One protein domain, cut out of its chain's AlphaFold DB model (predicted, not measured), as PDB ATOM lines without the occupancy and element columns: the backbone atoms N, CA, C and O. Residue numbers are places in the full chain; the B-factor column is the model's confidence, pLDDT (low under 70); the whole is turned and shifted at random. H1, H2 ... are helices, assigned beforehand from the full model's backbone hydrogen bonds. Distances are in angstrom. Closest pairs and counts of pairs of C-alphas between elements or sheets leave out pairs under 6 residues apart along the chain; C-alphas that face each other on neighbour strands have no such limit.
ATOM      1  N   ALA A   6      18.625 -14.390  31.258       97.31
ATOM      2  CA  ALA A   6      19.519 -14.247  30.110       97.31
ATOM      3  C   ALA A   6      18.796 -13.585  28.927       97.31
ATOM      4  O   ALA A   6      19.354 -12.688  28.296       97.31
ATOM      5  N   HIS A   7      17.529 -13.950  28.688       97.00
ATOM      6  CA  HIS A   7      16.706 -13.321  27.649       97.00
ATOM      7  C   HIS A   7      16.489 -11.833  27.959       97.00
ATOM      8  O   HIS A   7      16.706 -10.980  27.101       97.00
ATOM      9  N   ALA A   8      16.137 -11.507  29.208       96.06
ATOM     10  CA  ALA A   8      15.912 -10.125  29.636       96.06
ATOM     11  C   ALA A   8      17.185  -9.265  29.569       96.06
ATOM     12  O   ALA A   8      17.134  -8.123  29.108       96.06
ATOM     13  N   HIS A   9      18.326  -9.814  29.995       96.62
ATOM     14  CA  HIS A   9      19.614  -9.129  29.930       96.62
ATOM     15  C   HIS A   9      19.995  -8.813  28.481       96.62
ATOM     16  O   HIS A   9      20.333  -7.671  28.166       96.62
ATOM     17  N   LEU A  10      19.887  -9.798  27.583       96.06
ATOM     18  CA  LEU A  10      20.199  -9.593  26.174       96.06
ATOM     19  C   LEU A  10      19.243  -8.575  25.534       96.06
ATOM     20  O   LEU A  10      19.719  -7.596  24.960       96.06
ATOM     21  N   ALA A  11      17.927  -8.726  25.716       95.38
ATOM     22  CA  ALA A  11      16.910  -7.810  25.183       95.38
ATOM     23  C   ALA A  11      17.137  -6.344  25.606       95.38
ATOM     24  O   ALA A  11      16.998  -5.420  24.795       95.38
ATOM     25  N   GLY A  12      17.522  -6.123  26.870       93.88
ATOM     26  CA  GLY A  12      17.842  -4.795  27.401       93.88
ATOM     27  C   GLY A  12      19.143  -4.204  26.850       93.88
ATOM     28  O   GLY A  12      19.260  -2.986  26.743       93.88
ATOM     29  N   SER A  13      20.100  -5.054  26.470       93.38
ATOM     30  CA  SER A  13      21.398  -4.636  25.925       93.38
ATOM     31  C   SER A  13      21.407  -4.396  24.411       93.38
ATOM     32  O   SER A  13      22.359  -3.808  23.901       93.38
ATOM     33  N   MET A  14      20.369  -4.835  23.685       91.31
ATOM     34  CA  MET A  14      20.334  -4.735  22.223       91.31
ATOM     35  C   MET A  14      20.429  -3.272  21.742       91.31
ATOM     36  O   MET A  14      19.643  -2.425  22.190       91.31
ATOM     37  N   PRO A  15      21.353  -2.953  20.817       82.62
ATOM     38  CA  PRO A  15      21.412  -1.641  20.184       82.62
ATOM     39  C   PRO A  15      20.211  -1.434  19.241       82.62
ATOM     40  O   PRO A  15      19.423  -2.347  19.011       82.62
ATOM     41  N   GLY A  16      20.054  -0.225  18.701       74.50
ATOM     42  CA  GLY A  16      19.055   0.074  17.668       74.50
ATOM     43  C   GLY A  16      17.932   1.013  18.110       74.50
ATOM     44  O   GLY A  16      17.638   1.173  19.299       74.50
ATOM     45  N   ALA A  17      17.315   1.664  17.120       70.50
ATOM     46  CA  ALA A  17      16.220   2.612  17.314       70.50
ATOM     47  C   ALA A  17      14.874   1.917  17.576       70.50
ATOM     48  O   ALA A  17      13.973   2.546  18.128       70.50
ATOM     49  N   HIS A  18      14.743   0.631  17.229       74.81
ATOM     50  CA  HIS A  18      13.559  -0.160  17.539       74.81
ATOM     51  C   HIS A  18      13.470  -0.395  19.054       74.81
ATOM     52  O   HIS A  18      14.321  -1.057  19.662       74.81
ATOM     53  N   ARG A  19      12.466   0.213  19.695       76.81
ATOM     54  CA  ARG A  19      12.287   0.219  21.160       76.81
ATOM     55  C   ARG A  19      11.163  -0.695  21.640       76.81
ATOM     56  O   ARG A  19      10.847  -0.658  22.827       76.81
ATOM     57  N   ASP A  20      10.581  -1.496  20.752       90.94
ATOM     58  CA  ASP A  20       9.576  -2.469  21.165       90.94
ATOM     59  C   ASP A  20      10.215  -3.534  22.068       90.94
ATOM     60  O   ASP A  20      11.166  -4.229  21.693       90.94
ATOM     61  N   SER A  21       9.729  -3.613  23.307       91.19
ATOM     62  CA  SER A  21      10.259  -4.527  24.315       91.19
ATOM     63  C   SER A  21       9.927  -5.990  24.028       91.19
ATOM     64  O   SER A  21      10.676  -6.867  24.463       91.19
ATOM     65  N   PHE A  22       8.828  -6.266  23.324       93.31
ATOM     66  CA  PHE A  22       8.442  -7.623  22.951       93.31
ATOM     67  C   PHE A  22       9.314  -8.147  21.817       93.31
ATOM     68  O   PHE A  22       9.837  -9.252  21.945       93.31
ATOM     69  N   ASP A  23       9.574  -7.353  20.779       94.44
ATOM     70  CA  ASP A  23      10.433  -7.801  19.672       94.44
ATOM     71  C   ASP A  23      11.859  -8.077  20.139       94.44
ATOM     72  O   ASP A  23      12.450  -9.106  19.812       94.44
ATOM     73  N   ARG A  24      12.380  -7.218  21.019       95.06
ATOM     74  CA  ARG A  24      13.674  -7.443  21.675       95.06
ATOM     75  C   ARG A  24      13.692  -8.739  22.473       95.06
ATOM     76  O   ARG A  24      14.695  -9.445  22.461       95.06
ATOM     77  N   MET A  25      12.599  -9.061  23.161       96.25
ATOM     78  CA  MET A  25      12.488 -10.309  23.914       96.25
ATOM     79  C   MET A  25      12.423 -11.529  22.988       96.25
ATOM     80  O   MET A  25      13.093 -12.525  23.255       96.25
ATOM     81  N   LEU A  26      11.671 -11.450  21.888       96.00
ATOM     82  CA  LEU A  26      11.578 -12.522  20.893       96.00
ATOM     83  C   LEU A  26      12.927 -12.775  20.214       96.00
ATOM     84  O   LEU A  26      13.369 -13.924  20.135       96.00
ATOM     85  N   ALA A  27      13.613 -11.710  19.796       95.88
ATOM     86  CA  ALA A  27      14.956 -11.793  19.239       95.88
ATOM     87  C   ALA A  27      15.948 -12.359  20.266       95.88
ATOM     88  O   ALA A  27      16.705 -13.275  19.953       95.88
ATOM     89  N   ALA A  28      15.918 -11.871  21.511       96.56
ATOM     90  CA  ALA A  28      16.813 -12.339  22.564       96.56
ATOM     91  C   ALA A  28      16.615 -13.822  22.887       96.56
ATOM     92  O   ALA A  28      17.597 -14.544  23.043       96.56
ATOM     93  N   GLN A  29      15.369 -14.286  22.967       97.12
ATOM     94  CA  GLN A  29      15.075 -15.696  23.203       97.12
ATOM     95  C   GLN A  29      15.572 -16.561  22.039       97.12
ATOM     96  O   GLN A  29      16.236 -17.566  22.271       97.12
ATOM     97  N   ALA A  30      15.323 -16.148  20.792       97.25
ATOM     98  CA  ALA A  30      15.808 -16.875  19.624       97.25
ATOM     99  C   ALA A  30      17.343 -16.947  19.576       97.25
ATOM    100  O   ALA A  30      17.892 -18.000  19.268       97.25
ATOM    101  N   ILE A  31      18.041 -15.865  19.933       96.38
ATOM    102  CA  ILE A  31      19.509 -15.840  19.986       96.38
ATOM    103  C   ILE A  31      20.040 -16.747  21.104       96.38
ATOM    104  O   ILE A  31      20.927 -17.561  20.855       96.38
ATOM    105  N   VAL A  32      19.513 -16.624  22.326       97.25
ATOM    106  CA  VAL A  32      19.991 -17.398  23.489       97.25
ATOM    107  C   VAL A  32      19.746 -18.897  23.312       97.25
ATOM    108  O   VAL A  32      20.561 -19.705  23.753       97.25
ATOM    109  N   GLU A  33      18.653 -19.271  22.653       96.69
ATOM    110  CA  GLU A  33      18.279 -20.668  22.417       96.69
ATOM    111  C   GLU A  33      18.782 -21.214  21.059       96.69
ATOM    112  O   GLU A  33      18.436 -22.334  20.693       96.69
ATOM    113  N   ASP A  34      19.590 -20.446  20.311       96.06
ATOM    114  CA  ASP A  34      20.091 -20.759  18.954       96.06
ATOM    115  C   ASP A  34      18.991 -21.215  17.970       96.06
ATOM    116  O   ASP A  34      19.138 -22.158  17.185       96.06
ATOM    117  N   MET A  35      17.856 -20.520  17.999       95.94
ATOM    118  CA  MET A  35      16.704 -20.765  17.135       95.94
ATOM    119  C   MET A  35      16.643 -19.785  15.958       95.94
ATOM    120  O   MET A  35      17.201 -18.687  15.986       95.94
ATOM    121  N   ARG A  36      15.892 -20.168  14.916       96.69
ATOM    122  CA  ARG A  36      15.456 -19.235  13.868       96.69
ATOM    123  C   ARG A  36      14.106 -18.637  14.239       96.69
ATOM    124  O   ARG A  36      13.177 -19.380  14.554       96.69
ATOM    125  N   LEU A  37      13.988 -17.317  14.157       96.12
ATOM    126  CA  LEU A  37      12.730 -16.613  14.356       96.12
ATOM    127  C   LEU A  37      11.936 -16.595  13.046       96.12
ATOM    128  O   LEU A  37      12.427 -16.100  12.036       96.12
ATOM    129  N   VAL A  38      10.714 -17.123  13.062       97.00
ATOM    130  CA  VAL A  38       9.792 -17.020  11.924       97.00
ATOM    131  C   VAL A  38       8.988 -15.737  12.073       97.00
ATOM    132  O   VAL A  38       8.283 -15.576  13.069       97.00
ATOM    133  N   THR A  39       9.091 -14.829  11.111       95.19
ATOM    134  CA  THR A  39       8.342 -13.569  11.131       95.19
ATOM    135  C   THR A  39       8.144 -13.035   9.716       95.19
ATOM    136  O   THR A  39       8.900 -13.362   8.811       95.19
ATOM    137  N   VAL A  40       7.126 -12.196   9.538       95.88
ATOM    138  CA  VAL A  40       6.927 -11.376   8.330       95.88
ATOM    139  C   VAL A  40       7.361  -9.924   8.548       95.88
ATOM    140  O   VAL A  40       7.300  -9.117   7.624       95.88
ATOM    141  N   ASP A  41       7.769  -9.581   9.771       93.81
ATOM    142  CA  ASP A  41       8.116  -8.222  10.163       93.81
ATOM    143  C   ASP A  41       9.590  -7.909   9.835       93.81
ATOM    144  O   ASP A  41      10.495  -8.518  10.424       93.81
ATOM    145  N   PRO A  42       9.866  -6.959   8.920       91.00
ATOM    146  CA  PRO A  42      11.226  -6.574   8.566       91.00
ATOM    147  C   PRO A  42      11.994  -5.911   9.717       91.00
ATOM    148  O   PRO A  42      13.223  -5.872   9.646       91.00
ATOM    149  N   ALA A  43      11.332  -5.431  10.778       89.88
ATOM    150  CA  ALA A  43      11.994  -4.826  11.937       89.88
ATOM    151  C   ALA A  43      13.022  -5.766  12.589       89.88
ATOM    152  O   ALA A  43      14.022  -5.309  13.139       89.88
ATOM    153  N   PHE A  44      12.843  -7.087  12.462       92.00
ATOM    154  CA  PHE A  44      13.797  -8.057  12.998       92.00
ATOM    155  C   PHE A  44      15.152  -8.084  12.285       92.00
ATOM    156  O   PHE A  44      16.096  -8.652  12.827       92.00
ATOM    157  N   SER A  45      15.276  -7.437  11.122       88.81
ATOM    158  CA  SER A  45      16.572  -7.231  10.463       88.81
ATOM    159  C   SER A  45      17.498  -6.262  11.212       88.81
ATOM    160  O   SER A  45      18.706  -6.300  10.988       88.81
ATOM    161  N   ASP A  46      16.965  -5.455  12.140       88.88
ATOM    162  CA  ASP A  46      17.762  -4.569  13.000       88.88
ATOM    163  C   ASP A  46      18.431  -5.318  14.169       88.88
ATOM    164  O   ASP A  46      19.308  -4.770  14.845       88.88
ATOM    165  N   PHE A  47      18.027  -6.566  14.430       89.19
ATOM    166  CA  PHE A  47      18.609  -7.416  15.465       89.19
ATOM    167  C   PHE A  47      19.510  -8.480  14.827       89.19
ATOM    168  O   PHE A  47      19.215  -8.995  13.752       89.19
TER     169      PHE A  47
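Overview. This is residues 6 to 47 of the 53 residues of the protein "Type II toxin-antitoxin system VapC family toxin" of Hyphomicrobiales bacterium (UniProt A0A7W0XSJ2). This is a small body of three helices in which the longest, H2, lies in the middle, with H1 packed on it at a steep angle and the short H3 set off on the other side of it, close to H2 but not clearly touching. Residues 14 to 20 join H1 to H2, and residues 33 to 41 swing in an arc from the end of H2 over to H3. The printed part has 42 residues with three named helices, in the order H1, H2, H3, and no named strand; its class is all helix, with 25 of the 42 residues in the helices. It is compact, with a radius of gyration of the C-alphas of 9.4 A, and its rounded outline spans 25 by 23 by 13 A.

Along the chain. The printed part begins with H1, residues 6 to 13, which is 10.6 A from first to last C-alpha; C-alpha 6 is at (19.519, -14.247, 30.110). After residues 14 to 20 comes H2, residues 21 to 32, 16.2 A long, with C-alpha 21 at (10.259, -4.527, 24.315). Residues 33 to 41 follow, of which 37 and 38 are a strand run too short to bear a name. H3, residues 42 to 46, is 8.1 A from first to last C-alpha and ends with C-alpha 46 at (17.762, -4.569, 13.000). Phe 47 is the last printed residue.

Arrangement. H1 and H2 touch, with 14 pairs of C-alphas within 8 A. Their closest C-alphas, those of Ala 11 and Arg 24, are 4.8 A apart. The two helices run opposite ways at a steep tilt of 55 degrees, and their centres are 7.8 A apart. H2 and H3 are close but not clearly touching, with 2 pairs of C-alphas within 8 A; the closest, those of Ala 27 and Phe 44, are 7.4 A apart. H1 and H3 are apart. In H1 and H2 every O i to N i+4 pair is within hydrogen-bond range; in H3 0 of 1 such pairs is, while 2 of its 2 O i to N i+3 pairs are.

Size, cuts and confidence. The two C-alphas farthest apart are those of Ala 6 and Val 40, at 25.3 A. The first and last printed C-alphas, those of Ala 6 and Phe 47, are 16.2 A apart. The printed part has no cut. The links from H1 to H2, 7 residues, and from H2 to H3, 9 residues, are both short. The mean pLDDT of the printed part of this model is 92.3, and no printed residue is under 70.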